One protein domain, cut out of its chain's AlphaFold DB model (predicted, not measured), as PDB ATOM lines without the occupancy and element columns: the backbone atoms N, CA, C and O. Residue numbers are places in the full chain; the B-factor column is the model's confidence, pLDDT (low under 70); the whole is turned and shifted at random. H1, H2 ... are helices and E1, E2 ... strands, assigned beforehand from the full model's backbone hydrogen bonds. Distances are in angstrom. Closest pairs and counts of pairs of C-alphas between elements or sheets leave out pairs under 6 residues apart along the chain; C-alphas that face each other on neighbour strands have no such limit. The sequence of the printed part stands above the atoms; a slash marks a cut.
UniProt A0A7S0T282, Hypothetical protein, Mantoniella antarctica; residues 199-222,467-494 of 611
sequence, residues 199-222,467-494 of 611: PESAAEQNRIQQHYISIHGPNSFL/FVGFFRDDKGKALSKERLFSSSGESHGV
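Overview. This is residues 199 to 222 and 467 to 494 of the 611 residues of the protein "Hypothetical protein" of Mantoniella antarctica (UniProt A0A7S0T282). A short two-stranded hairpin, E1 and E2, sits in the middle of an elongated model, with the helix H1 toward one end and the long loop of the hairpin, residues 470 to 482, reaching out to the other end. After E2 the last stretch, residues 486 to 494, folds back along the hairpin. The printed part has 52 residues, with one named helix and two named strands in the order H1, E1, E2 along the chain; the sheet has the order E1, E2 and is antiparallel. The class is mixed, helices and strands, though under half of the residues are in named elements. The whole is only just loose, close to compact, with a radius of gyration of the C-alphas of 12.0 A and spans of 33 by 20 by 17 A.

Along the chain. E1 is residues 467 to 469, Phe 467 to Gly 469, and measures 6.1 A from first to last C-alpha; its C-alpha 467 is at (337.636, 352.616, 320.239). E2 is residues 483 to 485, Arg 483 to Phe 485, and measures 6.3 A; its C-alpha 485 is at (337.458, 357.844, 321.843). H1 is residues 202 to 216, Ala 202 to His 216, and measures 20.8 A, from C-alpha 202 at (329.920, 350.672, 309.247) to C-alpha 216 at (348.992, 346.786, 316.609).

Arrangement. E1 and E2 form a hairpin of antiparallel neighbour strands, with an angle of 140 degrees between their N-to-C directions. The C-alphas of Val 468 and Leu 484 face each other at 4.5 A. Across the pair, N 483 and O 469 are within hydrogen-bond range at 2.8 A, and so are N 485 and O 467 at 2.9 A. H1 and E1 have one pair of C-alphas within 8 A, those of Gln 205 and Val 468, 7.2 A apart, and their centres are 11.2 A apart. H1 and E2 are apart. In H1 every O i to N i+4 pair is within hydrogen-bond range.

Size, cuts and confidence. The outline is elongated, and the two C-alphas farthest apart are those of Ser 214 and Lys 475, 34.1 A. The link from E1 to E2 is long, with 13 residues whose C-alphas lie 8 to 20 A from the mean of the C-alphas. Residues 223 to 466 are cut out, and C-alphas 222 and 467 are 10.4 A apart across the cut; the link from H1 to E1 runs across it. The C-alphas of Pro 199 and Val 494, the first and last printed, are 6.2 A apart. The mean pLDDT of the printed part is 79.3, and residues 217 to 222 are under 70.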
ATOM      1  N   PRO A 199     330.798 358.162 313.539       88.00
ATOM      2  CA  PRO A 199     331.380 356.981 314.189       88.00
ATOM      3  C   PRO A 199     330.516 355.711 314.126       88.00
ATOM      4  O   PRO A 199     331.070 354.618 314.072       88.00
ATOM      5  N   GLU A 200     329.186 355.843 314.077       86.56
ATOM      6  CA  GLU A 200     328.238 354.731 313.878       86.56
ATOM      7  C   GLU A 200     328.189 354.174 312.436       86.56
ATOM      8  O   GLU A 200     327.492 353.193 312.169       86.56
ATOM      9  N   SER A 201     328.899 354.777 311.476       89.88
ATOM     10  CA  SER A 201     328.936 354.292 310.092       89.88
ATOM     11  C   SER A 201     329.785 353.027 309.975       89.88
ATOM     12  O   SER A 201     330.975 353.040 310.282       89.88
ATOM     13  N   ALA A 202     329.214 351.944 309.439       89.06
ATOM     14  CA  ALA A 202     329.920 350.672 309.247       89.06
ATOM     15  C   ALA A 202     331.199 350.799 308.388       89.06
ATOM     16  O   ALA A 202     332.152 350.044 308.583       89.06
ATOM     17  N   ALA A 203     331.248 351.767 307.463       90.69
ATOM     18  CA  ALA A 203     332.451 352.067 306.685       90.69
ATOM     19  C   ALA A 203     333.567 352.658 307.563       90.69
ATOM     20  O   ALA A 203     334.720 352.242 307.469       90.69
ATOM     21  N   GLU A 204     333.217 353.579 308.463       91.56
ATOM     22  CA  GLU A 204     334.158 354.226 309.378       91.56
ATOM     23  C   GLU A 204     334.578 353.290 310.516       91.56
ATOM     24  O   GLU A 204     335.768 353.204 310.807       91.56
ATOM     25  N   GLN A 205     333.653 352.508 311.086       87.00
ATOM     26  CA  GLN A 205     333.974 351.442 312.043       87.00
ATOM     27  C   GLN A 205     334.995 350.455 311.453       87.00
ATOM     28  O   GLN A 205     335.999 350.161 312.101       87.00
ATOM     29  N   ASN A 206     334.796 350.001 310.207       88.75
ATOM     30  CA  ASN A 206     335.738 349.114 309.519       88.75
ATOM     31  C   ASN A 206     337.079 349.820 309.241       88.75
ATOM     32  O   ASN A 206     338.126 349.290 309.605       88.75
ATOM     33  N   ARG A 207     337.077 351.046 308.690       90.81
ATOM     34  CA  ARG A 207     338.301 351.847 308.459       90.81
ATOM     35  C   ARG A 207     339.137 351.993 309.734       90.81
ATOM     36  O   ARG A 207     340.346 351.763 309.711       90.81
ATOM     37  N   ILE A 208     338.494 352.348 310.846       86.81
ATOM     38  CA  ILE A 208     339.129 352.489 312.161       86.81
ATOM     39  C   ILE A 208     339.662 351.131 312.630       86.81
ATOM     40  O   ILE A 208     340.828 351.040 313.010       86.81
ATOM     41  N   GLN A 209     338.864 350.062 312.548       83.38
ATOM     42  CA  GLN A 209     339.289 348.709 312.915       83.38
ATOM     43  C   GLN A 209     340.542 348.264 312.138       83.38
ATOM     44  O   GLN A 209     341.510 347.831 312.764       83.38
ATOM     45  N   GLN A 210     340.576 348.424 310.808       84.75
ATOM     46  CA  GLN A 210     341.752 348.068 310.000       84.75
ATOM     47  C   GLN A 210     342.984 348.910 310.364       84.75
ATOM     48  O   GLN A 210     344.085 348.374 310.449       84.75
ATOM     49  N   HIS A 211     342.810 350.207 310.640       83.19
ATOM     50  CA  HIS A 211     343.901 351.094 311.062       83.19
ATOM     51  C   HIS A 211     344.513 350.682 312.417       83.19
ATOM     52  O   HIS A 211     345.731 350.721 312.586       83.19
ATOM     53  N   TYR A 212     343.710 350.220 313.382       76.38
ATOM     54  CA  TYR A 212     344.259 349.681 314.637       76.38
ATOM     55  C   TYR A 212     344.857 348.275 314.476       76.38
ATOM     56  O   TYR A 212     345.840 347.956 315.152       76.38
ATOM     57  N   ILE A 213     344.333 347.457 313.558       79.81
ATOM     58  CA  ILE A 213     344.909 346.153 313.198       79.81
ATOM     59  C   ILE A 213     346.272 346.308 312.505       79.81
ATOM     60  O   ILE A 213     347.179 345.534 312.803       79.81
ATOM     61  N   SER A 214     346.472 347.306 311.639       80.12
ATOM     62  CA  SER A 214     347.766 347.512 310.969       80.12
ATOM     63  C   SER A 214     348.855 348.028 311.918       80.12
ATOM     64  O   SER A 214     349.999 347.589 311.824       80.12
ATOM     65  N   ILE A 215     348.510 348.894 312.879       75.38
ATOM     66  CA  ILE A 215     349.466 349.448 313.859       75.38
ATOM     67  C   ILE A 215     349.814 348.443 314.972       75.38
ATOM     68  O   ILE A 215     350.939 348.437 315.476       75.38
ATOM     69  N   HIS A 216     348.856 347.614 315.401       71.75
ATOM     70  CA  HIS A 216     348.992 346.786 316.609       71.75
ATOM     71  C   HIS A 216     348.879 345.264 316.365       71.75
ATOM     72  O   HIS A 216     349.043 344.488 317.309       71.75
ATOM     73  N   GLY A 217     348.633 344.831 315.127       69.44
ATOM     74  CA  GLY A 217     348.395 343.437 314.743       69.44
ATOM     75  C   GLY A 217     346.935 342.990 314.934       69.44
ATOM     76  O   GLY A 217     346.184 343.619 315.678       69.44
ATOM     77  N   PRO A 218     346.508 341.869 314.316       64.19
ATOM     78  CA  PRO A 218     345.108 341.416 314.333       64.19
ATOM     79  C   PRO A 218     344.566 341.099 315.735       64.19
ATOM     80  O   PRO A 218     343.364 341.193 315.966       64.19
ATOM     81  N   ASN A 219     345.443 340.786 316.691       54.78
ATOM     82  CA  ASN A 219     345.069 340.475 318.073       54.78
ATOM     83  C   ASN A 219     344.776 341.730 318.928       54.78
ATOM     84  O   ASN A 219     344.519 341.593 320.122       54.78
ATOM     85  N   SER A 220     344.849 342.945 318.365       52.84
ATOM     86  CA  SER A 220     344.630 344.202 319.099       52.84
ATOM     87  C   SER A 220     343.168 344.636 319.199       52.84
ATOM     88  O   SER A 220     342.814 345.375 320.117       52.84
ATOM     89  N   PHE A 221     342.327 344.202 318.256       48.78
ATOM     90  CA  PHE A 221     340.936 344.631 318.140       48.78
ATOM     91  C   PHE A 221     340.005 343.468 318.488       48.78
ATOM     92  O   PHE A 221     339.441 342.798 317.622       48.78
ATOM     93  N   LEU A 222     339.852 343.215 319.788       48.97
ATOM     94  CA  LEU A 222     338.823 342.305 320.277       48.97
ATOM     95  C   LEU A 222     337.450 342.957 320.079       48.97
ATOM     96  O   LEU A 222     337.178 344.045 320.589       48.97
ATOM     97  N   PHE A 467     338.811 353.454 320.433       73.12
ATOM     98  CA  PHE A 467     337.636 352.616 320.239       73.12
ATOM     99  C   PHE A 467     336.422 353.467 319.866       73.12
ATOM    100  O   PHE A 467     336.327 354.640 320.235       73.12
ATOM    101  N   VAL A 468     335.484 352.862 319.138       80.19
ATOM    102  CA  VAL A 468     334.134 353.408 318.978       80.19
ATOM    103  C   VAL A 468     333.304 352.936 320.171       80.19
ATOM    104  O   VAL A 468     333.327 351.757 320.527       80.19
ATOM    105  N   GLY A 469     332.619 353.859 320.838       79.94
ATOM    106  CA  GLY A 469     331.884 353.586 322.069       79.94
ATOM    107  C   GLY A 469     330.869 354.672 322.403       79.94
ATOM    108  O   GLY A 469     330.482 355.461 321.550       79.94
ATOM    109  N   PHE A 470     330.446 354.727 323.665       84.38
ATOM    110  CA  PHE A 470     329.441 355.670 324.160       84.38
ATOM    111  C   PHE A 470     329.920 356.295 325.468       84.38
ATOM    112  O   PHE A 470     330.493 355.584 326.294       84.38
ATOM    113  N   PHE A 471     329.580 357.562 325.722       81.31
ATOM    114  CA  PHE A 471     329.511 358.040 327.106       81.31
ATOM    115  C   PHE A 471     328.402 357.279 327.841       81.31
ATOM    116  O   PHE A 471     327.359 356.981 327.249       81.31
ATOM    117  N   ARG A 472     328.609 356.965 329.122       79.69
ATOM    118  CA  ARG A 472     327.653 356.229 329.963       79.69
ATOM    119  C   ARG A 472     327.395 356.970 331.274       79.69
ATOM    120  O   ARG A 472     328.175 357.841 331.644       79.69
ATOM    121  N   ASP A 473     326.286 356.651 331.935       82.56
ATOM    122  CA  ASP A 473     326.106 356.951 333.359       82.56
ATOM    123  C   ASP A 473     326.732 355.848 334.231       82.56
ATOM    124  O   ASP A 473     327.102 354.784 333.731       82.56
ATOM    125  N   ASP A 474     326.771 356.065 335.549       80.50
ATOM    126  CA  ASP A 474     327.287 355.112 336.553       80.50
ATOM    127  C   ASP A 474     326.434 353.821 336.678       80.50
ATOM    128  O   ASP A 474     326.556 353.059 337.635       80.50
ATOM    129  N   LYS A 475     325.502 353.593 335.742       79.44
ATOM    130  CA  LYS A 475     324.669 352.387 335.597       79.44
ATOM    131  C   LYS A 475     324.856 351.741 334.218       79.44
ATOM    132  O   LYS A 475     324.058 350.895 333.812       79.44
ATOM    133  N   GLY A 476     325.881 352.161 333.474       75.56
ATOM    134  CA  GLY A 476     326.238 351.650 332.155       75.56
ATOM    135  C   GLY A 476     325.295 352.070 331.020       75.56
ATOM    136  O   GLY A 476     325.485 351.629 329.879       75.56
ATOM    137  N   LYS A 477     324.285 352.913 331.266       82.31
ATOM    138  CA  LYS A 477     323.336 353.357 330.235       82.31
ATOM    139  C   LYS A 477     324.003 354.399 329.339       82.31
ATOM    140  O   LYS A 477     324.586 355.356 329.832       82.31
ATOM    141  N   ALA A 478     323.879 354.248 328.020       82.62
ATOM    142  CA  ALA A 478     324.422 355.216 327.068       82.62
ATOM    143  C   ALA A 478     323.774 356.610 327.224       82.62
ATOM    144  O   ALA A 478     322.548 356.736 327.293       82.62
ATOM    145  N   LEU A 479     324.620 357.643 327.248       81.44
ATOM    146  CA  LEU A 479     324.263 359.065 327.316       81.44
ATOM    147  C   LEU A 479     324.496 359.810 325.988       81.44
ATOM    148  O   LEU A 479     324.107 360.969 325.863       81.44
ATOM    149  N   SER A 480     325.118 359.168 324.995       79.62
ATOM    150  CA  SER A 480     325.447 359.751 323.686       79.62
ATOM    151  C   SER A 480     325.012 358.856 322.513       79.62
ATOM    152  O   SER A 480     324.609 357.711 322.719       79.62
ATOM    153  N   LYS A 481     325.149 359.362 321.275       83.31
ATOM    154  CA  LYS A 481     325.363 358.530 320.068       83.31
ATOM    155  C   LYS A 481     326.706 357.775 320.187       83.31
ATOM    156  O   LYS A 481     327.442 357.989 321.161       83.31
ATOM    157  N   GLU A 482     327.041 356.926 319.217       83.75
ATOM    158  CA  GLU A 482     328.403 356.386 319.136       83.75
ATOM    159  C   GLU A 482     329.421 357.499 318.885       83.75
ATOM    160  O   GLU A 482     329.121 358.549 318.317       83.75
ATOM    161  N   ARG A 483     330.629 357.294 319.402       85.44
ATOM    162  CA  ARG A 483     331.696 358.286 319.451       85.44
ATOM    163  C   ARG A 483     333.047 357.593 319.364       85.44
ATOM    164  O   ARG A 483     333.234 356.531 319.953       85.44
ATOM    165  N   LEU A 484     333.988 358.204 318.651       85.06
ATOM    166  CA  LEU A 484     335.375 357.752 318.599       85.06
ATOM    167  C   LEU A 484     336.150 358.348 319.788       85.06
ATOM    168  O   LEU A 484     336.185 359.570 319.954       85.06
ATOM    169  N   PHE A 485     336.731 357.483 320.622       82.44
ATOM    170  CA  PHE A 485     337.458 357.844 321.843       82.44
ATOM    171  C   PHE A 485     338.971 357.704 321.667       82.44
ATOM    172  O   PHE A 485     339.466 356.670 321.216       82.44
ATOM    173  N   SER A 486     339.724 358.734 322.050       82.75
ATOM    174  CA  SER A 486     341.178 358.686 322.187       82.75
ATOM    175  C   SER A 486     341.597 357.745 323.328       82.75
ATOM    176  O   SER A 486     340.786 357.297 324.139       82.75
ATOM    177  N   SER A 487     342.898 357.478 323.438       73.44
ATOM    178  CA  SER A 487     343.441 356.689 324.552       73.44
ATOM    179  C   SER A 487     343.535 357.435 325.890       73.44
ATOM    180  O   SER A 487     343.888 356.823 326.897       73.44
ATOM    181  N   SER A 488     343.215 358.730 325.911       76.69
ATOM    182  CA  SER A 488     342.953 359.530 327.115       76.69
ATOM    183  C   SER A 488     341.468 359.528 327.517       76.69
ATOM    184  O   SER A 488     341.124 360.096 328.548       76.69
ATOM    185  N   GLY A 489     340.586 358.887 326.736       74.12
ATOM    186  CA  GLY A 489     339.132 358.930 326.939       74.12
ATOM    187  C   GLY A 489     338.463 360.194 326.384       74.12
ATOM    188  O   GLY A 489     337.280 360.423 326.628       74.12
ATOM    189  N   GLU A 490     339.193 361.008 325.621       79.44
ATOM    190  CA  GLU A 490     338.681 362.231 324.999       79.44
ATOM    191  C   GLU A 490     337.963 361.903 323.682       79.44
ATOM    192  O   GLU A 490     338.367 361.012 322.933       79.44
ATOM    193  N   SER A 491     336.872 362.607 323.384       82.94
ATOM    194  CA  SER A 491     336.063 362.350 322.193       82.94
ATOM    195  C   SER A 491     335.416 363.621 321.663       82.94
ATOM    196  O   SER A 491     334.579 364.232 322.328       82.94
ATOM    197  N   HIS A 492     335.751 363.967 320.423       80.62
ATOM    198  CA  HIS A 492     335.244 365.160 319.748       80.62
ATOM    199  C   HIS A 492     333.849 364.879 319.149       80.62
ATOM    200  O   HIS A 492     332.917 365.663 319.321       80.62
ATOM    201  N   GLY A 493     333.634 363.668 318.619       82.19
ATOM    202  CA  GLY A 493     332.319 363.148 318.203       82.19
ATOM    203  C   GLY A 493     332.226 362.759 316.733       82.19
ATOM    204  O   GLY A 493     331.354 361.979 316.374       82.19
ATOM    205  N   VAL A 494     333.166 363.237 315.927       88.44
ATOM    206  CA  VAL A 494     333.366 362.874 314.520       88.44
ATOM    207  C   VAL A 494     334.354 361.709 314.386       88.44
ATOM    208  O   VAL A 494     335.124 361.436 315.311       88.44
TER     209      VAL A 494